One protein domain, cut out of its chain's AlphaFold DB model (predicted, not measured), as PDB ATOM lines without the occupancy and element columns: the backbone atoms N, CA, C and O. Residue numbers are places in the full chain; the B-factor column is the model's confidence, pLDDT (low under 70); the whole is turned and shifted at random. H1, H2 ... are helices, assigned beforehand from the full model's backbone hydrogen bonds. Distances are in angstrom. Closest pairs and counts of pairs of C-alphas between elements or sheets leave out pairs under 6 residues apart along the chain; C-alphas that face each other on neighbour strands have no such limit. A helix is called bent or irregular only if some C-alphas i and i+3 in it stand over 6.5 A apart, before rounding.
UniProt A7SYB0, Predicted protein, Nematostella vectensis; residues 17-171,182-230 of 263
ATOM      1  N   GLN A  17    -145.429  39.277  93.529       92.50
ATOM      2  CA  GLN A  17    -145.005  39.091  92.133       92.50
ATOM      3  C   GLN A  17    -143.516  38.736  91.962       92.50
ATOM      4  O   GLN A  17    -143.141  38.192  90.926       92.50
ATOM      5  N   ILE A  18    -142.657  38.984  92.960       92.69
ATOM      6  CA  ILE A  18    -141.220  38.657  92.875       92.69
ATOM      7  C   ILE A  18    -141.036  37.134  92.731       92.69
ATOM      8  O   ILE A  18    -141.351  36.398  93.666       92.69
ATOM      9  N   PRO A  19    -140.499  36.595  91.630       92.69
ATOM     10  CA  PRO A  19    -140.377  35.148  91.483       92.69
ATOM     11  C   PRO A  19    -139.364  34.559  92.481       92.69
ATOM     12  O   PRO A  19    -138.391  35.210  92.867       92.69
ATOM     13  N   MET A  20    -139.574  33.304  92.900       92.31
ATOM     14  CA  MET A  20    -138.616  32.601  93.771       92.31
ATOM     15  C   MET A  20    -137.263  32.405  93.082       92.31
ATOM     16  O   MET A  20    -136.216  32.712  93.650       92.31
ATOM     17  N   PHE A  21    -137.289  31.917  91.843       91.06
ATOM     18  CA  PHE A  21    -136.107  31.757  91.010       91.06
ATOM     19  C   PHE A  21    -135.984  32.946  90.042       91.06
ATOM     20  O   PHE A  21    -136.995  33.346  89.464       91.06
ATOM     21  N   PRO A  22    -134.779  33.497  89.812       91.12
ATOM     22  CA  PRO A  22    -133.490  33.041  90.345       91.12
ATOM     23  C   PRO A  22    -133.124  33.643  91.708       91.12
ATOM     24  O   PRO A  22    -132.469  32.985  92.510       91.12
ATOM     25  N   VAL A  23    -133.537  34.877  91.997       92.94
ATOM     26  CA  VAL A  23    -132.905  35.699  93.045       92.94
ATOM     27  C   VAL A  23    -133.091  35.125  94.452       92.94
ATOM     28  O   VAL A  23    -132.107  34.827  95.128       92.94
ATOM     29  N   LEU A  24    -134.335  34.944  94.906       95.75
ATOM     30  CA  LEU A  24    -134.621  34.521  96.283       95.75
ATOM     31  C   LEU A  24    -134.091  33.111  96.570       95.75
ATOM     32  O   LEU A  24    -133.599  32.827  97.666       95.75
ATOM     33  N   GLN A  25    -134.171  32.224  95.580       95.44
ATOM     34  CA  GLN A  25    -133.706  30.849  95.694       95.44
ATOM     35  C   GLN A  25    -132.175  30.753  95.677       95.44
ATOM     36  O   GLN A  25    -131.607  30.035  96.498       95.44
ATOM     37  N   CYS A  26    -131.484  31.545  94.853       97.19
ATOM     38  CA  CYS A  26    -130.026  31.649  94.915       97.19
ATOM     39  C   CYS A  26    -129.553  32.226  96.257       97.19
ATOM     40  O   CYS A  26    -128.617  31.695  96.843       97.19
ATOM     41  N   VAL A  27    -130.227  33.242  96.810       97.31
ATOM     42  CA  VAL A  27    -129.924  33.758  98.162       97.31
ATOM     43  C   VAL A  27    -130.049  32.656  99.216       97.31
ATOM     44  O   VAL A  27    -129.185  32.521 100.087       97.31
ATOM     45  N   HIS A  28    -131.107  31.845  99.134       96.56
ATOM     46  CA  HIS A  28    -131.269  30.692 100.011       96.56
ATOM     47  C   HIS A  28    -130.094  29.725  99.907       96.56
ATOM     48  O   HIS A  28    -129.556  29.338 100.951       96.56
ATOM     49  N   PHE A  29    -129.705  29.369  98.684       97.69
ATOM     50  CA  PHE A  29    -128.593  28.464  98.435       97.69
ATOM     51  C   PHE A  29    -127.269  29.021  98.949       97.69
ATOM     52  O   PHE A  29    -126.500  28.291  99.574       97.69
ATOM     53  N   THR A  30    -127.038  30.322  98.776       98.00
ATOM     54  CA  THR A  30    -125.832  31.005  99.250       98.00
ATOM     55  C   THR A  30    -125.730  30.952 100.768       98.00
ATOM     56  O   THR A  30    -124.744  30.436 101.284       98.00
ATOM     57  N   ILE A  31    -126.753  31.395 101.511       96.88
ATOM     58  CA  ILE A  31    -126.679  31.410 102.984       96.88
ATOM     59  C   ILE A  31    -126.525  30.010 103.563       96.88
ATOM     60  O   ILE A  31    -125.736  29.812 104.485       96.88
ATOM     61  N   VAL A  32    -127.296  29.042 103.070       95.94
ATOM     62  CA  VAL A  32    -127.237  27.680 103.612       95.94
ATOM     63  C   VAL A  32    -125.886  27.043 103.316       95.94
ATOM     64  O   VAL A  32    -125.313  26.427 104.210       95.94
ATOM     65  N   SER A  33    -125.329  27.258 102.123       96.81
ATOM     66  CA  SER A  33    -123.997  26.754 101.774       96.81
ATOM     67  C   SER A  33    -122.890  27.448 102.575       96.81
ATOM     68  O   SER A  33    -121.974  26.778 103.043       96.81
ATOM     69  N   LEU A  34    -122.986  28.764 102.811       97.25
ATOM     70  CA  LEU A  34    -122.051  29.499 103.672       97.25
ATOM     71  C   LEU A  34    -122.090  28.977 105.114       97.25
ATOM     72  O   LEU A  34    -121.046  28.689 105.690       97.25
ATOM     73  N   LYS A  35    -123.285  28.767 105.681       94.56
ATOM     74  CA  LYS A  35    -123.442  28.169 107.020       94.56
ATOM     75  C   LYS A  35    -122.912  26.739 107.079       94.56
ATOM     76  O   LYS A  35    -122.280  26.364 108.063       94.56
ATOM     77  N   LEU A  36    -123.134  25.952 106.027       94.25
ATOM     78  CA  LEU A  36    -122.576  24.608 105.915       94.25
ATOM     79  C   LEU A  36    -121.045  24.651 105.920       94.25
ATOM     80  O   LEU A  36    -120.415  23.865 106.622       94.25
ATOM     81  N   ARG A  37    -120.447  25.603 105.200       95.31
ATOM     82  CA  ARG A  37    -118.999  25.814 105.209       95.31
ATOM     83  C   ARG A  37    -118.480  26.247 106.577       95.31
ATOM     84  O   ARG A  37    -117.451  25.734 106.998       95.31
ATOM     85  N   MET A  38    -119.176  27.143 107.278       93.75
ATOM     86  CA  MET A  38    -118.810  27.534 108.647       93.75
ATOM     87  C   MET A  38    -118.807  26.332 109.600       93.75
ATOM     88  O   MET A  38    -117.967  26.268 110.489       93.75
ATOM     89  N   LYS A  39    -119.720  25.374 109.397       91.12
ATOM     90  CA  LYS A  39    -119.813  24.153 110.205       91.12
ATOM     91  C   LYS A  39    -118.729  23.124 109.861       91.12
ATOM     92  O   LYS A  39    -118.139  22.546 110.763       91.12
ATOM     93  N   LEU A  40    -118.509  22.852 108.573       91.00
ATOM     94  CA  LEU A  40    -117.647  21.751 108.113       91.00
ATOM     95  C   LEU A  40    -116.189  22.156 107.868       91.00
ATOM     96  O   LEU A  40    -115.302  21.305 107.855       91.00
ATOM     97  N   GLY A  41    -115.938  23.441 107.632       91.75
ATOM     98  CA  GLY A  41    -114.650  23.934 107.162       91.75
ATOM     99  C   GLY A  41    -114.335  23.525 105.718       91.75
ATOM    100  O   GLY A  41    -115.043  22.749 105.071       91.75
ATOM    101  N   THR A  42    -113.244  24.071 105.183       92.31
ATOM    102  CA  THR A  42    -112.765  23.756 103.826       92.31
ATOM    103  C   THR A  42    -112.056  22.408 103.753       92.31
ATOM    104  O   THR A  42    -112.170  21.730 102.736       92.31
ATOM    105  N   GLY A  43    -111.382  21.986 104.829       93.25
ATOM    106  CA  GLY A  43    -110.669  20.705 104.876       93.25
ATOM    107  C   GLY A  43    -111.593  19.509 104.638       93.25
ATOM    108  O   GLY A  43    -111.264  18.628 103.851       93.25
ATOM    109  N   PHE A  44    -112.797  19.512 105.224       92.81
ATOM    110  CA  PHE A  44    -113.785  18.461 104.965       92.81
ATOM    111  C   PHE A  44    -114.210  18.419 103.495       92.81
ATOM    112  O   PHE A  44    -114.287  17.341 102.914       92.81
ATOM    113  N   ALA A  45    -114.472  19.579 102.885       93.38
ATOM    114  CA  ALA A  45    -114.886  19.657 101.485       93.38
ATOM    115  C   ALA A  45    -113.789  19.159 100.533       93.38
ATOM    116  O   ALA A  45    -114.085  18.433  99.591       93.38
ATOM    117  N   GLN A  46    -112.527  19.485 100.817       94.31
ATOM    118  CA  GLN A  46    -111.374  19.036 100.032       94.31
ATOM    119  C   GLN A  46    -111.149  17.524 100.140       94.31
ATOM    120  O   GLN A  46    -110.897  16.875  99.128       94.31
ATOM    121  N   SER A  47    -111.282  16.958 101.341       95.88
ATOM    122  CA  SER A  47    -111.102  15.517 101.557       95.88
ATOM    123  C   SER A  47    -112.309  14.689 101.107       95.88
ATOM    124  O   SER A  47    -112.146  13.550 100.684       95.88
ATOM    125  N   ASN A  48    -113.524  15.243 101.195       95.00
ATOM    126  CA  ASN A  48    -114.783  14.532 100.948       95.00
ATOM    127  C   ASN A  48    -115.763  15.377 100.102       95.00
ATOM    128  O   ASN A  48    -116.850  15.738 100.575       95.00
ATOM    129  N   PRO A  49    -115.433  15.692  98.835       94.94
ATOM    130  CA  PRO A  49    -116.214  16.627  98.021       94.94
ATOM    131  C   PRO A  49    -117.644  16.142  97.759       94.94
ATOM    132  O   PRO A  49    -118.584  16.933  97.831       94.94
ATOM    133  N   LEU A  50    -117.838  14.838  97.528       95.12
ATOM    134  CA  LEU A  50    -119.169  14.264  97.307       95.12
ATOM    135  C   LEU A  50    -120.031  14.298  98.575       95.12
ATOM    136  O   LEU A  50    -121.191  14.693  98.507       95.12
ATOM    137  N   ALA A  51    -119.472  13.959  99.740       93.31
ATOM    138  CA  ALA A  51    -120.205  14.037 101.007       93.31
ATOM    139  C   ALA A  51    -120.587  15.487 101.348       93.31
ATOM    140  O   ALA A  51    -121.688  15.755 101.839       93.31
ATOM    141  N   CYS A  52    -119.704  16.442 101.034       95.19
ATOM    142  CA  CYS A  52    -119.979  17.869 101.167       95.19
ATOM    143  C   CYS A  52    -121.114  18.318 100.233       95.19
ATOM    144  O   CYS A  52    -122.038  19.001 100.679       95.19
ATOM    145  N   TRP A  53    -121.095  17.890  98.967       96.75
ATOM    146  CA  TRP A  53    -122.166  18.189  98.014       96.75
ATOM    147  C   TRP A  53    -123.507  17.583  98.448       96.75
ATOM    148  O   TRP A  53    -124.510  18.291  98.486       96.75
ATOM    149  N   ILE A  54    -123.533  16.315  98.877       94.81
ATOM    150  CA  ILE A  54    -124.748  15.669  99.408       94.81
ATOM    151  C   ILE A  54    -125.266  16.427 100.635       94.81
ATOM    152  O   ILE A  54    -126.464  16.690 100.743       94.81
ATOM    153  N   SER A  55    -124.374  16.854 101.532       94.06
ATOM    154  CA  SER A  55    -124.749  17.682 102.682       94.06
ATOM    155  C   SER A  55    -125.381  19.008 102.252       94.06
ATOM    156  O   SER A  55    -126.352  19.455 102.869       94.06
ATOM    157  N   ALA A  56    -124.873  19.628 101.182       95.75
ATOM    158  CA  ALA A  56    -125.443  20.843 100.610       95.75
ATOM    159  C   ALA A  56    -126.821  20.585  99.989       95.75
ATOM    160  O   ALA A  56    -127.744  21.352 100.257       95.75
ATOM    161  N   VAL A  57    -126.999  19.495  99.238       96.19
ATOM    162  CA  VAL A  57    -128.298  19.078  98.683       96.19
ATOM    163  C   VAL A  57    -129.325  18.896  99.799       96.19
ATOM    164  O   VAL A  57    -130.380  19.532  99.778       96.19
ATOM    165  N   ILE A  58    -129.004  18.081 100.807       94.19
ATOM    166  CA  ILE A  58    -129.900  17.793 101.933       94.19
ATOM    167  C   ILE A  58    -130.282  19.087 102.654       94.19
ATOM    168  O   ILE A  58    -131.460  19.325 102.895       94.19
ATOM    169  N   SER A  59    -129.310  19.955 102.944       93.88
ATOM    170  CA  SER A  59    -129.549  21.191 103.700       93.88
ATOM    171  C   SER A  59    -130.362  22.224 102.909       93.88
ATOM    172  O   SER A  59    -131.219  22.906 103.474       93.88
ATOM    173  N   ASN A  60    -130.117  22.348 101.600       95.62
ATOM    174  CA  ASN A  60    -130.794  23.321 100.736       95.62
ATOM    175  C   ASN A  60    -132.211  22.895 100.347       95.62
ATOM    176  O   ASN A  60    -133.094  23.740 100.230       95.62
ATOM    177  N   PHE A  61    -132.456  21.597 100.179       96.00
ATOM    178  CA  PHE A  61    -133.772  21.068  99.808       96.00
ATOM    179  C   PHE A  61    -134.524  20.441 100.992       96.00
ATOM    180  O   PHE A  61    -135.590  19.857 100.798       96.00
ATOM    181  N   ALA A  62    -134.023  20.613 102.221       94.81
ATOM    182  CA  ALA A  62    -134.522  19.992 103.450       94.81
ATOM    183  C   ALA A  62    -136.044  20.080 103.623       94.81
ATOM    184  O   ALA A  62    -136.696  19.072 103.870       94.81
ATOM    185  N   GLY A  63    -136.628  21.270 103.446       93.81
ATOM    186  CA  GLY A  63    -138.077  21.445 103.582       93.81
ATOM    187  C   GLY A  63    -138.874  20.649 102.550       93.81
ATOM    188  O   GLY A  63    -139.899  20.065 102.876       93.81
ATOM    189  N   SER A  64    -138.390  20.569 101.309       94.69
ATOM    190  CA  SER A  64    -139.038  19.783 100.253       94.69
ATOM    191  C   SER A  64    -138.858  18.277 100.458       94.69
ATOM    192  O   SER A  64    -139.786  17.523 100.167       94.69
ATOM    193  N   PHE A  65    -137.705  17.841 100.981       95.62
ATOM    194  CA  PHE A  65    -137.515  16.455 101.404       95.62
ATOM    195  C   PHE A  65    -138.480  16.107 102.541       95.62
ATOM    196  O   PHE A  65    -139.260  15.177 102.393       95.62
ATOM    197  N   LEU A  66    -138.534  16.887 103.623       94.50
ATOM    198  CA  LEU A  66    -139.463  16.624 104.730       94.50
ATOM    199  C   LEU A  66    -140.918  16.520 104.272       94.50
ATOM    200  O   LEU A  66    -141.620  15.609 104.689       94.50
ATOM    201  N   ILE A  67    -141.353  17.410 103.379       94.44
ATOM    202  CA  ILE A  67    -142.708  17.361 102.817       94.44
ATOM    203  C   ILE A  67    -142.910  16.092 102.001       94.44
ATOM    204  O   ILE A  67    -143.909  15.409 102.182       94.44
ATOM    205  N   SER A  68    -141.958  15.749 101.133       94.19
ATOM    206  CA  SER A  68    -142.082  14.546 100.312       94.19
ATOM    207  C   SER A  68    -142.110  13.285 101.184       94.19
ATOM    208  O   SER A  68    -142.930  12.409 100.954       94.19
ATOM    209  N   PHE A  69    -141.296  13.230 102.241       94.06
ATOM    210  CA  PHE A  69    -141.298  12.137 103.212       94.06
ATOM    211  C   PHE A  69    -142.633  12.046 103.962       94.06
ATOM    212  O   PHE A  69    -143.236  10.980 104.026       94.06
ATOM    213  N   PHE A  70    -143.115  13.171 104.494       92.44
ATOM    214  CA  PHE A  70    -144.315  13.217 105.328       92.44
ATOM    215  C   PHE A  70    -145.604  12.946 104.542       92.44
ATOM    216  O   PHE A  70    -146.516  12.318 105.065       92.44
ATOM    217  N   LEU A  71    -145.670  13.387 103.283       90.94
ATOM    218  CA  LEU A  71    -146.817  13.156 102.399       90.94
ATOM    219  C   LEU A  71    -146.713  11.839 101.608       90.94
ATOM    220  O   LEU A  71    -147.562  11.570 100.764       90.94
ATOM    221  N   GLY A  72    -145.668  11.030 101.829       91.56
ATOM    222  CA  GLY A  72    -145.457   9.773 101.099       91.56
ATOM    223  C   GLY A  72    -145.161   9.950  99.602       91.56
ATOM    224  O   GLY A  72    -145.368   9.029  98.814       91.56
ATOM    225  N   LEU A  73    -144.684  11.127  99.191       91.94
ATOM    226  CA  LEU A  73    -144.283  11.415  97.816       91.94
ATOM    227  C   LEU A  73    -142.860  10.898  97.538       91.94
ATOM    228  O   LEU A  73    -142.041  10.777  98.455       91.94
ATOM    229  N   PRO A  74    -142.503  10.655  96.262       93.56
ATOM    230  CA  PRO A  74    -141.157  10.229  95.905       93.56
ATOM    231  C   PRO A  74    -140.096  11.197  96.429       93.56
ATOM    232  O   PRO A  74    -140.092  12.383  96.100       93.56
ATOM    233  N   MET A  75    -139.135  10.677  97.193       91.31
ATOM    234  CA  MET A  75    -138.103  11.501  97.827       91.31
ATOM    235  C   MET A  75    -137.179  12.214  96.837       91.31
ATOM    236  O   MET A  75    -136.529  13.188  97.195       91.31
ATOM    237  N   VAL A  76    -137.148  11.759  95.584       92.25
ATOM    238  CA  VAL A  76    -136.405  12.380  94.482       92.25
ATOM    239  C   VAL A  76    -137.093  13.635  93.927       92.25
ATOM    240  O   VAL A  76    -136.465  14.410  93.210       92.25
ATOM    241  N   LEU A  77    -138.364  13.888  94.266       92.50
ATOM    242  CA  LEU A  77    -139.150  15.001  93.723       92.50
ATOM    243  C   LEU A  77    -138.487  16.384  93.894       92.50
ATOM    244  O   LEU A  77    -138.495  17.148  92.926       92.50
ATOM    245  N   PRO A  78    -137.841  16.719  95.033       91.25
ATOM    246  CA  PRO A  78    -137.115  17.981  95.181       91.25
ATOM    247  C   PRO A  78    -135.957  18.164  94.191       91.25
ATOM    248  O   PRO A  78    -135.572  19.298  93.917       91.25
ATOM    249  N   LEU A  79    -135.416  17.069  93.647       94.25
ATOM    250  CA  LEU A  79    -134.298  17.067  92.697       94.25
ATOM    251  C   LEU A  79    -134.752  17.097  91.233       94.25
ATOM    252  O   LEU A  79    -133.916  17.172  90.335       94.25
ATOM    253  N   LYS A  80    -136.065  17.063  90.975       95.00
ATOM    254  CA  LYS A  80    -136.623  17.109  89.617       95.00
ATOM    255  C   LYS A  80    -136.331  18.437  88.908       95.00
ATOM    256  O   LYS A  80    -136.208  18.458  87.684       95.00
ATOM    257  N   ASP A  81    -136.228  19.545  89.646       92.75
ATOM    258  CA  ASP A  81    -135.891  20.847  89.060       92.75
ATOM    259  C   ASP A  81    -134.380  20.974  88.828       92.75
ATOM    260  O   ASP A  81    -133.622  21.454  89.675       92.75
ATOM    261  N   VAL A  82    -133.953  20.562  87.633       94.62
ATOM    262  CA  VAL A  82    -132.550  20.588  87.199       94.62
ATOM    263  C   VAL A  82    -131.945  21.991  87.299       94.62
ATOM    264  O   VAL A  82    -130.769  22.121  87.629       94.62
ATOM    265  N   ARG A  83    -132.729  23.058  87.081       95.44
ATOM    266  CA  ARG A  83    -132.225  24.441  87.162       95.44
ATOM    267  C   ARG A  83    -131.883  24.814  88.599       95.44
ATOM    268  O   ARG A  83    -130.830  25.398  88.846       95.44
ATOM    269  N   ALA A  84    -132.743  24.444  89.546       94.81
ATOM    270  CA  ALA A  84    -132.500  24.669  90.966       94.81
ATOM    271  C   ALA A  84    -131.307  23.844  91.471       94.81
ATOM    272  O   ALA A  84    -130.458  24.375  92.187       94.81
ATOM    273  N   VAL A  85    -131.205  22.571  91.068       96.50
ATOM    274  CA  VAL A  85    -130.073  21.699  91.429       96.50
ATOM    275  C   VAL A  85    -128.761  22.223  90.840       96.50
ATOM    276  O   VAL A  85    -127.754  22.270  91.551       96.50
ATOM    277  N   ALA A  86    -128.767  22.673  89.582       97.31
ATOM    278  CA  ALA A  86    -127.606  23.280  88.940       97.31
ATOM    279  C   ALA A  86    -127.178  24.565  89.662       97.31
ATOM    280  O   ALA A  86    -126.022  24.675  90.055       97.31
ATOM    281  N   ALA A  87    -128.108  25.488  89.931       97.75
ATOM    282  CA  ALA A  87    -127.814  26.729  90.649       97.75
ATOM    283  C   ALA A  87    -127.264  26.471  92.062       97.75
ATOM    284  O   ALA A  87    -126.263  27.073  92.453       97.75
ATOM    285  N   MET A  88    -127.870  25.545  92.811       97.44
ATOM    286  CA  MET A  88    -127.383  25.129  94.129       97.44
ATOM    287  C   MET A  88    -125.967  24.548  94.035       97.44
ATOM    288  O   MET A  88    -125.104  24.937  94.817       97.44
ATOM    289  N   THR A  89    -125.700  23.689  93.046       98.12
ATOM    290  CA  THR A  89    -124.376  23.079  92.834       98.12
ATOM    291  C   THR A  89    -123.325  24.119  92.448       98.12
ATOM    292  O   THR A  89    -122.222  24.100  92.989       98.12
ATOM    293  N   THR A  90    -123.657  25.071  91.573       98.19
ATOM    294  CA  THR A  90    -122.765  26.186  91.224       98.19
ATOM    295  C   THR A  90    -122.453  27.042  92.448       98.19
ATOM    296  O   THR A  90    -121.290  27.350  92.698       98.19
ATOM    297  N   ILE A  91    -123.462  27.392  93.248       98.25
ATOM    298  CA  ILE A  91    -123.273  28.184  94.468       98.25
ATOM    299  C   ILE A  91    -122.449  27.416  95.498       98.25
ATOM    300  O   ILE A  91    -121.531  27.989  96.075       98.25
ATOM    301  N   TRP A  92    -122.717  26.126  95.703       98.00
ATOM    302  CA  TRP A  92    -121.892  25.262  96.546       98.00
ATOM    303  C   TRP A  92    -120.430  25.286  96.086       98.00
ATOM    304  O   TRP A  92    -119.536  25.523  96.897       98.00
ATOM    305  N   TYR A  93    -120.183  25.135  94.782       97.88
ATOM    306  CA  TYR A  93    -118.827  25.160  94.250       97.88
ATOM    307  C   TYR A  93    -118.138  26.510  94.496       97.88
ATOM    308  O   TYR A  93    -117.010  26.550  94.984       97.88
ATOM    309  N   LEU A  94    -118.828  27.627  94.236       97.88
ATOM    310  CA  LEU A  94    -118.315  28.971  94.516       97.88
ATOM    311  C   LEU A  94    -118.049  29.184  96.011       97.88
ATOM    312  O   LEU A  94    -117.037  29.770  96.386       97.88
ATOM    313  N   VAL A  95    -118.926  28.682  96.878       97.62
ATOM    314  CA  VAL A  95    -118.754  28.796  98.324       97.62
ATOM    315  C   VAL A  95    -117.552  28.007  98.810       97.62
ATOM    316  O   VAL A  95    -116.921  28.485  99.732       97.62
ATOM    317  N   PHE A  96    -117.206  26.843  98.259       96.56
ATOM    318  CA  PHE A  96    -116.116  26.018  98.804       96.56
ATOM    319  C   PHE A  96    -114.785  26.127  98.048       96.56
ATOM    320  O   PHE A  96    -113.736  25.969  98.670       96.56
ATOM    321  N   TYR A  97    -114.814  26.412  96.744       96.19
ATOM    322  CA  TYR A  97    -113.653  26.278  95.851       96.19
ATOM    323  C   TYR A  97    -113.354  27.532  95.012       96.19
ATOM    324  O   TYR A  97    -112.483  27.489  94.143       96.19
ATOM    325  N   CYS A  98    -114.046  28.657  95.235       95.94
ATOM    326  CA  CYS A  98    -113.749  29.901  94.517       95.94
ATOM    327  C   CYS A  98    -112.289  30.346  94.765       95.94
ATOM    328  O   CYS A  98    -111.854  30.394  95.922       95.94
ATOM    329  N   PRO A  99    -111.524  30.690  93.707       94.06
ATOM    330  CA  PRO A  99    -110.128  31.094  93.847       94.06
ATOM    331  C   PRO A  99    -109.989  32.304  94.776       94.06
ATOM    332  O   PRO A  99    -110.833  33.203  94.787       94.06
ATOM    333  N   PHE A 100    -108.925  32.309  95.583       93.75
ATOM    334  CA  PHE A 100    -108.645  33.320  96.619       93.75
ATOM    335  C   PHE A 100    -109.749  33.515  97.668       93.75
ATOM    336  O   PHE A 100    -109.691  34.454  98.472       93.75
ATOM    337  N   ASP A 101    -110.729  32.615  97.692       93.94
ATOM    338  CA  ASP A 101    -111.878  32.650  98.579       93.94
ATOM    339  C   ASP A 101    -112.773  33.894  98.426       93.94
ATOM    340  O   ASP A 101    -113.418  34.334  99.379       93.94
ATOM    341  N   ILE A 102    -112.796  34.495  97.228       96.44
ATOM    342  CA  ILE A 102    -113.446  35.796  96.979       96.44
ATOM    343  C   ILE A 102    -114.944  35.738  97.287       96.44
ATOM    344  O   ILE A 102    -115.469  36.628  97.952       96.44
ATOM    345  N   PHE A 103    -115.629  34.681  96.839       95.62
ATOM    346  CA  PHE A 103    -117.078  34.549  96.999       95.62
ATOM    347  C   PHE A 103    -117.498  34.505  98.475       95.62
ATOM    348  O   PHE A 103    -118.380  35.250  98.900       95.62
ATOM    349  N   ASN A 104    -116.839  33.664  99.273       95.06
ATOM    350  CA  ASN A 104    -117.097  33.568 100.706       95.06
ATOM    351  C   ASN A 104    -116.728  34.870 101.421       95.06
ATOM    352  O   ASN A 104    -117.549  35.399 102.164       95.06
ATOM    353  N   LYS A 105    -115.543  35.432 101.147       95.75
ATOM    354  CA  LYS A 105    -115.110  36.702 101.748       95.75
ATOM    355  C   LYS A 105    -116.106  37.827 101.486       95.75
ATOM    356  O   LYS A 105    -116.457  38.527 102.427       95.75
ATOM    357  N   PHE A 106    -116.598  37.965 100.253       96.56
ATOM    358  CA  PHE A 106    -117.582  38.985  99.892       96.56
ATOM    359  C   PHE A 106    -118.865  38.861 100.719       96.56
ATOM    360  O   PHE A 106    -119.284  39.831 101.342       96.56
ATOM    361  N   PHE A 107    -119.470  37.673 100.776       96.25
ATOM    362  CA  PHE A 107    -120.726  37.483 101.507       96.25
ATOM    363  C   PHE A 107    -120.570  37.435 103.031       96.25
ATOM    364  O   PHE A 107    -121.559  37.616 103.736       96.25
ATOM    365  N   MET A 108    -119.353  37.231 103.537       93.44
ATOM    366  CA  MET A 108    -119.027  37.351 104.961       93.44
ATOM    367  C   MET A 108    -118.815  38.805 105.408       93.44
ATOM    368  O   MET A 108    -118.797  39.072 106.611       93.44
ATOM    369  N   LEU A 109    -118.698  39.766 104.479       94.81
ATOM    370  CA  LEU A 109    -118.756  41.189 104.826       94.81
ATOM    371  C   LEU A 109    -120.130  41.509 105.428       94.81
ATOM    372  O   LEU A 109    -121.159  41.170 104.845       94.81
ATOM    373  N   GLN A 110    -120.153  42.222 106.555       91.44
ATOM    374  CA  GLN A 110    -121.389  42.569 107.271       91.44
ATOM    375  C   GLN A 110    -122.523  43.134 106.388       91.44
ATOM    376  O   GLN A 110    -123.637  42.622 106.496       91.44
ATOM    377  N   PRO A 111    -122.311  44.114 105.482       93.44
ATOM    378  CA  PRO A 111    -123.404  44.626 104.648       93.44
ATOM    379  C   PRO A 111    -123.957  43.580 103.666       93.44
ATOM    380  O   PRO A 111    -125.169  43.513 103.439       93.44
ATOM    381  N   ALA A 112    -123.090  42.731 103.107       95.31
ATOM    382  CA  ALA A 112    -123.499  41.667 102.196       95.31
ATOM    383  C   ALA A 112    -124.252  40.560 102.948       95.31
ATOM    384  O   ALA A 112    -125.315  40.123 102.502       95.31
ATOM    385  N   TRP A 113    -123.755  40.167 104.123       94.56
ATOM    386  CA  TRP A 113    -124.419  39.210 105.003       94.56
ATOM    387  C   TRP A 113    -125.804  39.699 105.432       94.56
ATOM    388  O   TRP A 113    -126.781  38.957 105.341       94.56
ATOM    389  N   LEU A 114    -125.921  40.965 105.837       94.44
ATOM    390  CA  LEU A 114    -127.195  41.550 106.248       94.44
ATOM    391  C   LEU A 114    -128.214  41.556 105.101       94.44
ATOM    392  O   LEU A 114    -129.369  41.170 105.288       94.44
ATOM    393  N   SER A 115    -127.767  41.916 103.896       95.56
ATOM    394  CA  SER A 115    -128.597  41.883 102.686       95.56
ATOM    395  C   SER A 115    -129.100  40.469 102.387       95.56
ATOM    396  O   SER A 115    -130.282  40.267 102.100       95.56
ATOM    397  N   LEU A 116    -128.220  39.470 102.517       95.94
ATOM    398  CA  LEU A 116    -128.586  38.065 102.392       95.94
ATOM    399  C   LEU A 116    -129.640  37.665 103.434       95.94
ATOM    400  O   LEU A 116    -130.635  37.040 103.069       95.94
ATOM    401  N   VAL A 117    -129.463  38.032 104.708       94.38
ATOM    402  CA  VAL A 117    -130.420  37.717 105.785       94.38
ATOM    403  C   VAL A 117    -131.812  38.269 105.469       94.38
ATOM    404  O   VAL A 117    -132.783  37.519 105.538       94.38
ATOM    405  N   VAL A 118    -131.923  39.531 105.044       96.12
ATOM    406  CA  VAL A 118    -133.218  40.145 104.690       96.12
ATOM    407  C   VAL A 118    -133.876  39.418 103.514       96.12
ATOM    408  O   VAL A 118    -135.029  38.989 103.605       96.12
ATOM    409  N   LEU A 119    -133.139  39.205 102.421       96.69
ATOM    410  CA  LEU A 119    -133.653  38.504 101.239       96.69
ATOM    411  C   LEU A 119    -134.011  37.039 101.545       96.69
ATOM    412  O   LEU A 119    -134.941  36.477 100.961       96.69
ATOM    413  N   LYS A 120    -133.316  36.409 102.495       95.44
ATOM    414  CA  LYS A 120    -133.627  35.052 102.942       95.44
ATOM    415  C   LYS A 120    -134.943  34.978 103.697       95.44
ATOM    416  O   LYS A 120    -135.653  33.981 103.547       95.44
ATOM    417  N   GLU A 121    -135.287  35.996 104.473       95.81
ATOM    418  CA  GLU A 121    -136.585  36.050 105.142       95.81
ATOM    419  C   GLU A 121    -137.722  36.350 104.151       95.81
ATOM    420  O   GLU A 121    -138.796  35.763 104.285       95.81
ATOM    421  N   ALA A 122    -137.465  37.107 103.073       96.81
ATOM    422  CA  ALA A 122    -138.405  37.216 101.948       96.81
ATOM    423  C   ALA A 122    -138.662  35.849 101.294       96.81
ATOM    424  O   ALA A 122    -139.814  35.440 101.118       96.81
ATOM    425  N   HIS A 123    -137.595  35.091 101.007       96.88
ATOM    426  CA  HIS A 123    -137.720  33.705 100.552       96.88
ATOM    427  C   HIS A 123    -138.518  32.860 101.555       96.88
ATOM    428  O   HIS A 123    -139.368  32.071 101.152       96.88
ATOM    429  N   ARG A 124    -138.242  32.960 102.862       96.38
ATOM    430  CA  ARG A 124    -138.911  32.137 103.883       96.38
ATOM    431  C   ARG A 124    -140.409  32.417 103.943       96.38
ATOM    432  O   ARG A 124    -141.181  31.464 103.885       96.38
ATOM    433  N   ALA A 125    -140.815  33.684 104.007       97.00
ATOM    434  CA  ALA A 125    -142.223  34.075 104.072       97.00
ATOM    435  C   ALA A 125    -143.023  33.486 102.900       97.00
ATOM    436  O   ALA A 125    -144.066  32.864 103.108       97.00
ATOM    437  N   LYS A 126    -142.480  33.595 101.682       96.94
ATOM    438  CA  LYS A 126    -143.101  33.044 100.473       96.94
ATOM    439  C   LYS A 126    -143.036  31.517 100.413       96.94
ATOM    440  O   LYS A 126    -143.960  30.886  99.910       96.94
ATOM    441  N   ALA A 127    -141.970  30.903 100.928       96.56
ATOM    442  CA  ALA A 127    -141.828  29.451 100.939       96.56
ATOM    443  C   ALA A 127    -142.858  28.804 101.872       96.56
ATOM    444  O   ALA A 127    -143.450  27.799 101.491       96.56
ATOM    445  N   ILE A 128    -143.108  29.393 103.048       97.62
ATOM    446  CA  ILE A 128    -144.156  28.935 103.973       97.62
ATOM    447  C   ILE A 128    -145.523  29.035 103.294       97.62
ATOM    448  O   ILE A 128    -146.242  28.041 103.267       97.62
ATOM    449  N   LEU A 129    -145.851  30.181 102.682       96.88
ATOM    450  CA  LEU A 129    -147.109  30.359 101.950       96.88
ATOM    451  C   LEU A 129    -147.280  29.309 100.838       96.88
ATOM    452  O   LEU A 129    -148.341  28.697 100.722       96.88
ATOM    453  N   GLY A 130    -146.227  29.054 100.056       95.88
ATOM    454  CA  GLY A 130    -146.233  28.008  99.032       95.88
ATOM    455  C   GLY A 130    -146.406  26.600  99.613       95.88
ATOM    456  O   GLY A 130    -147.086  25.772  99.015       95.88
ATOM    457  N   GLY A 131    -145.844  26.331 100.796       95.69
ATOM    458  CA  GLY A 131    -146.048  25.081 101.532       95.69
ATOM    459  C   GLY A 131    -147.490  24.901 101.998       95.69
ATOM    460  O   GLY A 131    -148.084  23.864 101.738       95.69
ATOM    461  N   VAL A 132    -148.078  25.925 102.618       97.00
ATOM    462  CA  VAL A 132    -149.485  25.906 103.053       97.00
ATOM    463  C   VAL A 132    -150.421  25.731 101.855       97.00
ATOM    464  O   VAL A 132    -151.339  24.920 101.910       97.00
ATOM    465  N   SER A 133    -150.155  26.425 100.745       95.62
ATOM    466  CA  SER A 133    -150.945  26.298  99.512       95.62
ATOM    467  C   SER A 133    -150.895  24.870  98.954       95.62
ATOM    468  O   SER A 133    -151.935  24.286  98.672       95.62
ATOM    469  N   MET A 134    -149.699  24.272  98.887       94.44
ATOM    470  CA  MET A 134    -149.510  22.869  98.489       94.44
ATOM    471  C   MET A 134    -150.212  21.895  99.442       94.44
ATOM    472  O   MET A 134    -150.812  20.918  98.999       94.44
ATOM    473  N   GLY A 135    -150.144  22.155 100.749       94.56
ATOM    474  CA  GLY A 135    -150.830  21.361 101.762       94.56
ATOM    475  C   GLY A 135    -152.344  21.392 101.578       94.56
ATOM    476  O   GLY A 135    -152.973  20.344 101.642       94.56
ATOM    477  N   LEU A 136    -152.922  22.564 101.296       94.75
ATOM    478  CA  LEU A 136    -154.361  22.723 101.059       94.75
ATOM    479  C   LEU A 136    -154.840  22.063  99.768       94.75
ATOM    480  O   LEU A 136    -155.977  21.604  99.719       94.75
ATOM    481  N   GLU A 137    -153.990  22.018  98.742       93.06
ATOM    482  CA  GLU A 137    -154.279  21.319  97.488       93.06
ATOM    483  C   GLU A 137    -154.404  19.803  97.704       93.06
ATOM    484  O   GLU A 137    -155.308  19.178  97.158       93.06
ATOM    485  N   HIS A 138    -153.537  19.217  98.538       92.00
ATOM    486  CA  HIS A 138    -153.536  17.774  98.810       92.00
ATOM    487  C   HIS A 138    -154.512  17.372  99.927       92.00
ATOM    488  O   HIS A 138    -155.167  16.337  99.834       92.00
ATOM    489  N   TYR A 139    -154.609  18.187 100.979       92.25
ATOM    490  CA  TYR A 139    -155.386  17.924 102.191       92.25
ATOM    491  C   TYR A 139    -156.225  19.154 102.551       92.25
ATOM    492  O   TYR A 139    -155.897  19.897 103.481       92.25
ATOM    493  N   PRO A 140    -157.326  19.411 101.823       90.88
ATOM    494  CA  PRO A 140    -158.135  20.594 102.062       90.88
ATOM    495  C   PRO A 140    -158.766  20.577 103.456       90.88
ATOM    496  O   PRO A 140    -158.907  21.632 104.057       90.88
ATOM    497  N   THR A 141    -159.164  19.439 104.014       91.12
ATOM    498  CA  THR A 141    -159.846  19.403 105.321       91.12
ATOM    499  C   THR A 141    -158.881  19.396 106.506       91.12
ATOM    500  O   THR A 141    -159.201  19.945 107.561       91.12
ATOM    501  N   ASP A 142    -157.683  18.837 106.335       92.31
ATOM    502  CA  ASP A 142    -156.795  18.504 107.449       92.31
ATOM    503  C   ASP A 142    -155.819  19.644 107.763       92.31
ATOM    504  O   ASP A 142    -154.644  19.630 107.388       92.31
ATOM    505  N   LEU A 143    -156.304  20.642 108.508       92.56
ATOM    506  CA  LEU A 143    -155.543  21.859 108.833       92.56
ATOM    507  C   LEU A 143    -154.199  21.578 109.515       92.56
ATOM    508  O   LEU A 143    -153.236  22.309 109.297       92.56
ATOM    509  N   LEU A 144    -154.114  20.519 110.324       93.75
ATOM    510  CA  LEU A 144    -152.865  20.153 110.989       93.75
ATOM    511  C   LEU A 144    -151.783  19.756 109.974       93.75
ATOM    512  O   LEU A 144    -150.643  20.201 110.094       93.75
ATOM    513  N   VAL A 145    -152.144  18.973 108.953       93.75
ATOM    514  CA  VAL A 145    -151.222  18.563 107.881       93.75
ATOM    515  C   VAL A 145    -150.762  19.790 107.103       93.75
ATOM    516  O   VAL A 145    -149.566  19.978 106.892       93.75
ATOM    517  N   VAL A 146    -151.695  20.677 106.759       95.88
ATOM    518  CA  VAL A 146    -151.408  21.939 106.067       95.88
ATOM    519  C   VAL A 146    -150.400  22.791 106.847       95.88
ATOM    520  O   VAL A 146    -149.394  23.243 106.290       95.88
ATOM    521  N   VAL A 147    -150.633  22.972 108.152       96.50
ATOM    522  CA  VAL A 147    -149.744  23.748 109.025       96.50
ATOM    523  C   VAL A 147    -148.359  23.102 109.107       96.50
ATOM    524  O   VAL A 147    -147.355  23.816 109.022       96.50
ATOM    525  N   LEU A 148    -148.275  21.771 109.213       95.88
ATOM    526  CA  LEU A 148    -147.005  21.038 109.232       95.88
ATOM    527  C   LEU A 148    -146.210  21.212 107.932       95.88
ATOM    528  O   LEU A 148    -145.012  21.496 107.983       95.88
ATOM    529  N   VAL A 149    -146.864  21.136 106.770       96.75
ATOM    530  CA  VAL A 149    -146.216  21.359 105.464       96.75
ATOM    531  C   VAL A 149    -145.641  22.781 105.376       96.75
ATOM    532  O   VAL A 149    -144.503  22.968 104.929       96.75
ATOM    533  N   GLY A 150    -146.373  23.788 105.864       96.62
ATOM    534  CA  GLY A 150    -145.867  25.160 105.963       96.62
ATOM    535  C   GLY A 150    -144.664  25.290 106.909       96.62
ATOM    536  O   GLY A 150    -143.669  25.930 106.551       96.62
ATOM    537  N   ILE A 151    -144.693  24.621 108.069       96.06
ATOM    538  CA  ILE A 151    -143.560  24.572 109.012       96.06
ATOM    539  C   ILE A 151    -142.334  23.944 108.348       96.06
ATOM    540  O   ILE A 151    -141.236  24.488 108.468       96.06
ATOM    541  N   PHE A 152    -142.486  22.855 107.593       95.81
ATOM    542  CA  PHE A 152    -141.367  22.219 106.894       95.81
ATOM    543  C   PHE A 152    -140.735  23.130 105.839       95.81
ATOM    544  O   PHE A 152    -139.506  23.189 105.751       95.81
ATOM    545  N   LYS A 153    -141.519  23.915 105.087       95.00
ATOM    546  CA  LYS A 153    -140.948  24.944 104.195       95.00
ATOM    547  C   LYS A 153    -140.237  26.061 104.961       95.00
ATOM    548  O   LYS A 153    -139.218  26.566 104.487       95.00
ATOM    549  N   GLY A 154    -140.757  26.443 106.124       92.31
ATOM    550  CA  GLY A 154    -140.205  27.511 106.956       92.31
ATOM    551  C   GLY A 154    -138.929  27.124 107.697       92.31
ATOM    552  O   GLY A 154    -137.974  27.893 107.694       92.31
ATOM    553  N   ALA A 155    -138.882  25.937 108.295       92.69
ATOM    554  CA  ALA A 155    -137.854  25.515 109.250       92.69
ATOM    555  C   ALA A 155    -137.141  24.205 108.871       92.69
ATOM    556  O   ALA A 155    -136.309  23.716 109.632       92.69
ATOM    557  N   GLY A 156    -137.404  23.642 107.687       88.56
ATOM    558  CA  GLY A 156    -136.927  22.304 107.326       88.56
ATOM    559  C   GLY A 156    -135.414  22.110 107.416       88.56
ATOM    560  O   GLY A 156    -134.968  21.075 107.892       88.56
ATOM    561  N   ALA A 157    -134.611  23.115 107.050       86.94
ATOM    562  CA  ALA A 157    -133.149  23.025 107.157       86.94
ATOM    563  C   ALA A 157    -132.653  22.836 108.603       86.94
ATOM    564  O   ALA A 157    -131.641  22.177 108.815       86.94
ATOM    565  N   LEU A 158    -133.371  23.386 109.588       87.75
ATOM    566  CA  LEU A 158    -133.051  23.230 111.010       87.75
ATOM    567  C   LEU A 158    -133.524  21.865 111.527       87.75
ATOM    568  O   LEU A 158    -132.810  21.192 112.261       87.75
ATOM    569  N   LEU A 159    -134.698  21.416 111.078       88.75
ATOM    570  CA  LEU A 159    -135.266  20.118 111.456       88.75
ATOM    571  C   LEU A 159    -134.470  18.927 110.893       88.75
ATOM    572  O   LEU A 159    -134.354  17.904 111.560       88.75
ATOM    573  N   VAL A 160    -133.890  19.054 109.694       88.81
ATOM    574  CA  VAL A 160    -133.073  18.005 109.044       88.81
ATOM    575  C   VAL A 160    -131.619  18.006 109.534       88.81
ATOM    576  O   VAL A 160    -130.857  17.093 109.218       88.81
ATOM    577  N   GLN A 161    -131.211  18.981 110.352       84.88
ATOM    578  CA  GLN A 161    -129.835  19.096 110.844       84.88
ATOM    579  C   GLN A 161    -129.263  17.811 111.481       84.88
ATOM    580  O   GLN A 161    -128.097  17.528 111.200       84.88
ATOM    581  N   PRO A 162    -130.014  17.007 112.266       85.50
ATOM    582  CA  PRO A 162    -129.512  15.735 112.792       85.50
ATOM    583  C   PRO A 162    -129.137  14.757 111.674       85.50
ATOM    584  O   PRO A 162    -128.041  14.208 111.666       85.50
ATOM    585  N   VAL A 163    -130.007  14.605 110.671       85.31
ATOM    586  CA  VAL A 163    -129.768  13.732 109.510       85.31
ATOM    587  C   VAL A 163    -128.560  14.219 108.714       85.31
ATOM    588  O   VAL A 163    -127.693  13.429 108.343       85.31
ATOM    589  N   ALA A 164    -128.455  15.532 108.497       84.31
ATOM    590  CA  ALA A 164    -127.294  16.123 107.842       84.31
ATOM    591  C   ALA A 164    -126.000  15.890 108.646       84.31
ATOM    592  O   ALA A 164    -124.959  15.627 108.052       84.31
ATOM    593  N   ALA A 165    -126.055  15.945 109.982       85.25
ATOM    594  CA  ALA A 165    -124.912  15.670 110.850       85.25
ATOM    595  C   ALA A 165    -124.431  14.214 110.730       85.25
ATOM    596  O   ALA A 165    -123.221  13.995 110.650       85.25
ATOM    597  N   VAL A 166    -125.352  13.248 110.610       86.12
ATOM    598  CA  VAL A 166    -125.007  11.838 110.355       86.12
ATOM    599  C   VAL A 166    -124.248  11.682 109.036       86.12
ATOM    600  O   VAL A 166    -123.200  11.044 109.009       86.12
ATOM    601  N   VAL A 167    -124.712  12.322 107.956       83.75
ATOM    602  CA  VAL A 167    -124.017  12.307 106.650       83.75
ATOM    603  C   VAL A 167    -122.617  12.926 106.735       83.75
ATOM    604  O   VAL A 167    -121.714  12.541 105.996       83.75
ATOM    605  N   GLN A 168    -122.420  13.870 107.655       84.81
ATOM    606  CA  GLN A 168    -121.144  14.550 107.893       84.81
ATOM    607  C   GLN A 168    -120.202  13.753 108.812       84.81
ATOM    608  O   GLN A 168    -119.073  14.183 109.031       84.81
ATOM    609  N   GLY A 169    -120.643  12.610 109.353       81.44
ATOM    610  CA  GLY A 169    -119.863  11.797 110.291       81.44
ATOM    611  C   GLY A 169    -119.821  12.351 111.720       81.44
ATOM    612  O   GLY A 169    -118.966  11.948 112.504       81.44
ATOM    613  N   SER A 170    -120.727  13.269 112.071       79.69
ATOM    614  CA  SER A 170    -120.827  13.866 113.412       79.69
ATOM    615  C   SER A 170    -122.133  13.452 114.098       79.69
ATOM    616  O   SER A 170    -123.209  13.657 113.542       79.69
ATOM    617  N   LEU A 171    -122.055  12.911 115.317       68.06
ATOM    618  CA  LEU A 171    -123.214  12.499 116.130       68.06
ATOM    619  C   LEU A 171    -123.453  13.434 117.325       68.06
ATOM    620  O   LEU A 171    -123.880  12.995 118.390       68.06
ATOM    621  N   SER A 182    -135.660  27.292 117.853       85.25
ATOM    622  CA  SER A 182    -135.186  28.653 117.635       85.25
ATOM    623  C   SER A 182    -136.352  29.592 117.328       85.25
ATOM    624  O   SER A 182    -137.413  29.164 116.857       85.25
ATOM    625  N   PHE A 183    -136.111  30.901 117.477       86.56
ATOM    626  CA  PHE A 183    -137.012  31.959 116.999       86.56
ATOM    627  C   PHE A 183    -137.555  31.659 115.592       86.56
ATOM    628  O   PHE A 183    -138.736  31.833 115.316       86.56
ATOM    629  N   THR A 184    -136.695  31.158 114.700       88.44
ATOM    630  CA  THR A 184    -137.043  30.864 113.307       88.44
ATOM    631  C   THR A 184    -138.169  29.842 113.190       88.44
ATOM    632  O   THR A 184    -139.070  30.008 112.367       88.44
ATOM    633  N   THR A 185    -138.111  28.782 113.992       90.44
ATOM    634  CA  THR A 185    -139.099  27.701 113.964       90.44
ATOM    635  C   THR A 185    -140.395  28.157 114.606       90.44
ATOM    636  O   THR A 185    -141.447  28.000 113.993       90.44
ATOM    637  N   LYS A 186    -140.324  28.833 115.760       91.75
ATOM    638  CA  LYS A 186    -141.497  29.426 116.428       91.75
ATOM    639  C   LYS A 186    -142.231  30.406 115.509       91.75
ATOM    640  O   LYS A 186    -143.432  30.276 115.288       91.75
ATOM    641  N   ALA A 187    -141.494  31.324 114.889       92.25
ATOM    642  CA  ALA A 187    -142.041  32.280 113.935       92.25
ATOM    643  C   ALA A 187    -142.640  31.581 112.701       92.25
ATOM    644  O   ALA A 187    -143.713  31.965 112.239       92.25
ATOM    645  N   SER A 188    -141.998  30.520 112.194       94.38
ATOM    646  CA  SER A 188    -142.523  29.727 111.071       94.38
ATOM    647  C   SER A 188    -143.816  28.985 111.425       94.38
ATOM    648  O   SER A 188    -144.695  28.893 110.573       94.38
ATOM    649  N   ILE A 189    -143.961  28.500 112.665       94.88
ATOM    650  CA  ILE A 189    -145.209  27.902 113.170       94.88
ATOM    651  C   ILE A 189    -146.328  28.943 113.150       94.88
ATOM    652  O   ILE A 189    -147.369  28.704 112.541       94.88
ATOM    653  N   VAL A 190    -146.091  30.120 113.737       95.81
ATOM    654  CA  VAL A 190    -147.080  31.211 113.766       95.81
ATOM    655  C   VAL A 190    -147.475  31.632 112.349       95.81
ATOM    656  O   VAL A 190    -148.661  31.697 112.037       95.81
ATOM    657  N   ALA A 191    -146.502  31.856 111.463       96.56
ATOM    658  CA  ALA A 191    -146.775  32.222 110.075       96.56
ATOM    659  C   ALA A 191    -147.568  31.134 109.332       96.56
ATOM    660  O   ALA A 191    -148.507  31.455 108.609       96.56
ATOM    661  N   SER A 192    -147.230  29.856 109.530       96.88
ATOM    662  CA  SER A 192    -147.941  28.732 108.910       96.88
ATOM    663  C   SER A 192    -149.409  28.665 109.350       96.88
ATOM    664  O   SER A 192    -150.301  28.512 108.513       96.88
ATOM    665  N   ILE A 193    -149.678  28.869 110.645       96.94
ATOM    666  CA  ILE A 193    -151.043  28.953 111.183       96.94
ATOM    667  C   ILE A 193    -151.791  30.131 110.550       96.94
ATOM    668  O   ILE A 193    -152.877  29.938 110.008       96.94
ATOM    669  N   LEU A 194    -151.202  31.331 110.547       96.81
ATOM    670  CA  LEU A 194    -151.840  32.527 109.984       96.81
ATOM    671  C   LEU A 194    -152.177  32.364 108.495       96.81
ATOM    672  O   LEU A 194    -153.299  32.665 108.090       96.81
ATOM    673  N   TYR A 195    -151.246  31.847 107.688       97.25
ATOM    674  CA  TYR A 195    -151.512  31.580 106.272       97.25
ATOM    675  C   TYR A 195    -152.605  30.531 106.079       97.25
ATOM    676  O   TYR A 195    -153.434  30.691 105.189       97.25
ATOM    677  N   THR A 196    -152.633  29.487 106.911       96.38
ATOM    678  CA  THR A 196    -153.673  28.451 106.843       96.38
ATOM    679  C   THR A 196    -155.054  29.048 107.111       96.38
ATOM    680  O   THR A 196    -155.990  28.787 106.359       96.38
ATOM    681  N   LEU A 197    -155.178  29.898 108.136       95.44
ATOM    682  CA  LEU A 197    -156.440  30.557 108.489       95.44
ATOM    683  C   LEU A 197    -156.924  31.523 107.396       95.44
ATOM    684  O   LEU A 197    -158.119  31.560 107.101       95.44
ATOM    685  N   VAL A 198    -156.008  32.277 106.777       95.50
ATOM    686  CA  VAL A 198    -156.338  33.198 105.675       95.50
ATOM    687  C   VAL A 198    -156.729  32.442 104.408       95.50
ATOM    688  O   VAL A 198    -157.781  32.719 103.841       95.50
ATOM    689  N   LEU A 199    -155.950  31.443 103.984       94.12
ATOM    690  CA  LEU A 199    -156.261  30.667 102.775       94.12
ATOM    691  C   LEU A 199    -157.539  29.827 102.915       94.12
ATOM    692  O   LEU A 199    -158.161  29.487 101.912       94.12
ATOM    693  N   LYS A 200    -157.965  29.521 104.147       92.69
ATOM    694  CA  LYS A 200    -159.271  28.913 104.429       92.69
ATOM    695  C   LYS A 200    -160.445  29.881 104.483       92.69
ATOM    696  O   LYS A 200    -161.577  29.418 104.576       92.69
ATOM    697  N   GLY A 201    -160.201  31.187 104.433       90.44
ATOM    698  CA  GLY A 201    -161.252  32.196 104.556       90.44
ATOM    699  C   GLY A 201    -161.812  32.338 105.974       90.44
ATOM    700  O   GLY A 201    -162.882  32.912 106.140       90.44
ATOM    701  N   ILE A 202    -161.110  31.835 106.999       91.06
ATOM    702  CA  ILE A 202    -161.480  32.064 108.410       91.06
ATOM    703  C   ILE A 202    -161.142  33.510 108.802       91.06
ATOM    704  O   ILE A 202    -161.866  34.138 109.570       91.06
ATOM    705  N   ILE A 203    -160.041  34.043 108.260       92.25
ATOM    706  CA  ILE A 203    -159.610  35.431 108.442       92.25
ATOM    707  C   ILE A 203    -159.696  36.165 107.101       92.25
ATOM    708  O   ILE A 203    -159.040  35.785 106.134       92.25
ATOM    709  N   SER A 204    -160.445  37.268 107.066       90.44
ATOM    710  CA  SER A 204    -160.667  38.094 105.870       90.44
ATOM    711  C   SER A 204    -159.546  39.119 105.632       90.44
ATOM    712  O   SER A 204    -159.787  40.325 105.621       90.44
ATOM    713  N   ILE A 205    -158.300  38.661 105.473       91.25
ATOM    714  CA  ILE A 205    -157.138  39.507 105.133       91.25
ATOM    715  C   ILE A 205    -156.590  39.080 103.767       91.25
ATOM    716  O   ILE A 205    -156.556  37.893 103.460       91.25
ATOM    717  N   SER A 206    -156.123  40.031 102.946       93.56
ATOM    718  CA  SER A 206    -155.439  39.690 101.691       93.56
ATOM    719  C   SER A 206    -154.167  38.881 101.966       93.56
ATOM    720  O   SER A 206    -153.295  39.311 102.728       93.56
ATOM    721  N   THR A 207    -154.035  37.735 101.298       93.75
ATOM    722  CA  THR A 207    -152.848  36.869 101.351       93.75
ATOM    723  C   THR A 207    -151.561  37.635 101.040       93.75
ATOM    724  O   THR A 207    -150.522  37.369 101.643       93.75
ATOM    725  N   GLU A 208    -151.629  38.620 100.143       94.38
ATOM    726  CA  GLU A 208    -150.492  39.458  99.758       94.38
ATOM    727  C   GLU A 208    -150.032  40.332 100.923       94.38
ATOM    728  O   GLU A 208    -148.855  40.325 101.292       94.38
ATOM    729  N   CYS A 209    -150.984  41.014 101.566       94.56
ATOM    730  CA  CYS A 209    -150.749  41.832 102.751       94.56
ATOM    731  C   CYS A 209    -150.184  41.006 103.908       94.56
ATOM    732  O   CYS A 209    -149.230  41.438 104.556       94.56
ATOM    733  N   LEU A 210    -150.730  39.808 104.143       95.81
ATOM    734  CA  LEU A 210    -150.205  38.909 105.168       95.81
ATOM    735  C   LEU A 210    -148.775  38.470 104.831       95.81
ATOM    736  O   LEU A 210    -147.907  38.505 105.700       95.81
ATOM    737  N   CYS A 211    -148.506  38.100 103.577       96.19
ATOM    738  CA  CYS A 211    -147.187  37.632 103.168       96.19
ATOM    739  C   CYS A 211    -146.111  38.707 103.322       96.19
ATOM    740  O   CYS A 211    -145.033  38.449 103.865       96.19
ATOM    741  N   PHE A 212    -146.436  39.929 102.910       96.31
ATOM    742  CA  PHE A 212    -145.561  41.079 103.079       96.31
ATOM    743  C   PHE A 212    -145.366  41.441 104.559       96.31
ATOM    744  O   PHE A 212    -144.237  41.665 104.990       96.31
ATOM    745  N   GLY A 213    -146.432  41.408 105.368       95.56
ATOM    746  CA  GLY A 213    -146.351  41.635 106.813       95.56
ATOM    747  C   GLY A 213    -145.461  40.614 107.530       95.56
ATOM    748  O   GLY A 213    -144.585  40.998 108.306       95.56
ATOM    749  N   VAL A 214    -145.616  39.320 107.222       95.62
ATOM    750  CA  VAL A 214    -144.758  38.246 107.752       95.62
ATOM    751  C   VAL A 214    -143.299  38.472 107.360       95.62
ATOM    752  O   VAL A 214    -142.420  38.362 108.214       95.62
ATOM    753  N   PHE A 215    -143.030  38.830 106.100       96.50
ATOM    754  CA  PHE A 215    -141.681  39.173 105.647       96.50
ATOM    755  C   PHE A 215    -141.074  40.323 106.461       96.50
ATOM    756  O   PHE A 215    -139.961  40.172 106.964       96.50
ATOM    757  N   LEU A 216    -141.791  41.441 106.623       95.56
ATOM    758  CA  LEU A 216    -141.290  42.599 107.366       95.56
ATOM    759  C   LEU A 216    -140.976  42.241 108.820       95.56
ATOM    760  O   LEU A 216    -139.893  42.556 109.303       95.56
ATOM    761  N   VAL A 217    -141.882  41.533 109.500       94.44
ATOM    762  CA  VAL A 217    -141.674  41.101 110.891       94.44
ATOM    763  C   VAL A 217    -140.465  40.170 111.002       94.44
ATOM    764  O   VAL A 217    -139.622  40.359 111.878       94.44
ATOM    765  N   PHE A 218    -140.336  39.189 110.101       94.00
ATOM    766  CA  PHE A 218    -139.202  38.261 110.109       94.00
ATOM    767  C   PHE A 218    -137.884  38.985 109.849       94.00
ATOM    768  O   PHE A 218    -136.914  38.754 110.570       94.00
ATOM    769  N   ALA A 219    -137.849  39.867 108.849       94.19
ATOM    770  CA  ALA A 219    -136.666  40.637 108.499       94.19
ATOM    771  C   ALA A 219    -136.243  41.558 109.649       94.19
ATOM    772  O   ALA A 219    -135.082  41.513 110.050       94.19
ATOM    773  N   LEU A 220    -137.174  42.325 110.228       92.44
ATOM    774  CA  LEU A 220    -136.894  43.224 111.350       92.44
ATOM    775  C   LEU A 220    -136.316  42.463 112.541       92.44
ATOM    776  O   LEU A 220    -135.232  42.802 113.007       92.44
ATOM    777  N   ILE A 221    -136.976  41.388 112.982       90.25
ATOM    778  CA  ILE A 221    -136.496  40.627 114.139       90.25
ATOM    779  C   ILE A 221    -135.152  39.960 113.828       90.25
ATOM    780  O   ILE A 221    -134.250  40.008 114.656       90.25
ATOM    781  N   LYS A 222    -134.958  39.376 112.637       89.44
ATOM    782  CA  LYS A 222    -133.673  38.753 112.276       89.44
ATOM    783  C   LYS A 222    -132.523  39.747 112.210       89.44
ATOM    784  O   LYS A 222    -131.423  39.407 112.640       89.44
ATOM    785  N   VAL A 223    -132.772  40.947 111.696       89.94
ATOM    786  CA  VAL A 223    -131.790  42.032 111.684       89.94
ATOM    787  C   VAL A 223    -131.487  42.486 113.111       89.94
ATOM    788  O   VAL A 223    -130.316  42.569 113.469       89.94
ATOM    789  N   SER A 224    -132.505  42.695 113.951       86.75
ATOM    790  CA  SER A 224    -132.317  43.062 115.360       86.75
ATOM    791  C   SER A 224    -131.538  42.002 116.141       86.75
ATOM    792  O   SER A 224    -130.613  42.352 116.863       86.75
ATOM    793  N   LEU A 225    -131.844  40.714 115.958       86.50
ATOM    794  CA  LEU A 225    -131.102  39.614 116.585       86.50
ATOM    795  C   LEU A 225    -129.630  39.591 116.140       86.50
ATOM    796  O   LEU A 225    -128.760  39.317 116.953       86.50
ATOM    797  N   HIS A 226    -129.344  39.888 114.867       84.62
ATOM    798  CA  HIS A 226    -127.971  39.888 114.340       84.62
ATOM    799  C   HIS A 226    -127.162  41.119 114.775       84.62
ATOM    800  O   HIS A 226    -125.975  40.997 115.052       84.62
ATOM    801  N   VAL A 227    -127.779  42.304 114.816       85.56
ATOM    802  CA  VAL A 227    -127.083  43.573 115.101       85.56
ATOM    803  C   VAL A 227    -127.000  43.872 116.597       85.56
ATOM    804  O   VAL A 227    -125.996  44.408 117.054       85.56
ATOM    805  N   MET A 228    -128.050  43.559 117.358       79.50
ATOM    806  CA  MET A 228    -128.180  43.960 118.764       79.50
ATOM    807  C   MET A 228    -127.855  42.833 119.751       79.50
ATOM    808  O   MET A 228    -128.005  43.045 120.950       79.50
ATOM    809  N   ASP A 229    -127.486  41.642 119.261       71.25
ATOM    810  CA  ASP A 229    -127.338  40.408 120.056       71.25
ATOM    811  C   ASP A 229    -128.530  40.175 121.009       71.25
ATOM    812  O   ASP A 229    -128.410  39.756 122.161       71.25
ATOM    813  N   ALA A 230    -129.725  40.548 120.536       68.81
ATOM    814  CA  ALA A 230    -130.937  40.504 121.335       68.81
ATOM    815  C   ALA A 230    -131.359  39.050 121.602       68.81
ATOM    816  O   ALA A 230    -131.172  38.159 120.773       68.81
TER     817      ALA A 230
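AT A GLANCE: This is residues 17 to 171 and 182 to 230 of the 263 residues of the protein "Predicted protein" of Nematostella vectensis (UniProt A7SYB0). A four-helix bundle of H5, H6, H8 and H9, its helices running up and down by turns, is joined to a second group of helices, H1, H2a and H3, which pack on one another at steep angles. The long H5 runs through the domain and ties the two groups together, with the first part of H1 packed across it; H2b packs on H6, H7 on H2a, and H4 lies at the far edge of the second group. The printed part has 204 residues with nine named helices, H1 to H9 in order, and no named strand; the class is all helix. It is compact, with a radius of gyration of the C-alphas of 17.1 A and spans of 53 by 40 by 32 A.

IN THESE COORDINATES: H1, residues 20 to 47, begins at C-alpha 20 (-138.616, 32.601, 93.771), is 33.3 A long and irregular, with a kink of 93 degrees near residue 41. H2, residues 49 to 70, was assigned by its hydrogen bonds as one helix but is bent, C-alphas 60 and 63 being 8.0 A apart; its arms are H2a, residues 49 to 60, and H2b, residues 63 to 70. H3 is residues 82 to 97, 21.5 A. H4, residues 99 to 108, is irregular, C-alphas 100 and 103 being 8.5 A apart. H5, residues 110 to 138, spans 41.5 A. H6, residues 143 to 159, 20.5 A, is irregular, with a kink of 61 degrees near residue 153. H7 is residues 161 to 167, and H8 is residues 183 to 199, 24.0 A. H9, residues 207 to 228, 31.0 A, ends at C-alpha 228 (-128.180, 43.960, 118.764).

HOW THE PARTS SIT: H5 is the hub, touching five helices. It forms a helical hairpin with H6 at a shallow tilt of 29 degrees, closest at the C-alphas of Gly 135 and Val 146, 4.4 A apart. H5 touches H9, opposite ways, closest at the C-alphas of Val 118 and Ala 219, 5.2 A. H6 and H8 touch, opposite ways, closest at the C-alphas of Gly 150 and Ser 192, 5.1 A. H1 touches H5 with residues 20 to 31 alone, at a steep tilt of 66 degrees, closest at the C-alphas of Leu 24 and His 123, 5.3 A. H1 touches H3, the same way, closest at the C-alphas of Phe 29 and Met 88, 5.6 A. H3 and H4 touch only at the corner, closest at the C-alphas of Val 95 and Asn 104, 5.6 A. H2a touches H7, closest at the C-alphas of Ser 55 and Ala 164, 6.0 A. H2b touches H6, closest at the C-alphas of Gly 63 and Gly 156, 4.0 A. Every O i to N i+4 pair is within hydrogen-bond range in H2a, H2b, H3, H5, H7, H8 and H9, against 19 of 24 in H1, 4 of 6 in H4 and 11 of 13 in H6.

THE WHOLE: The C-alphas of Ser 47 and Ser 204, the two farthest apart, are 54.6 A apart. Residues 172 to 181 are not printed, and C-alphas 171 and 182 are 20.2 A apart across the cut. The link from H2 to H3, 11 residues, is long. Mean pLDDT of the printed part is 93.2; residues 171 and 230 are under 70.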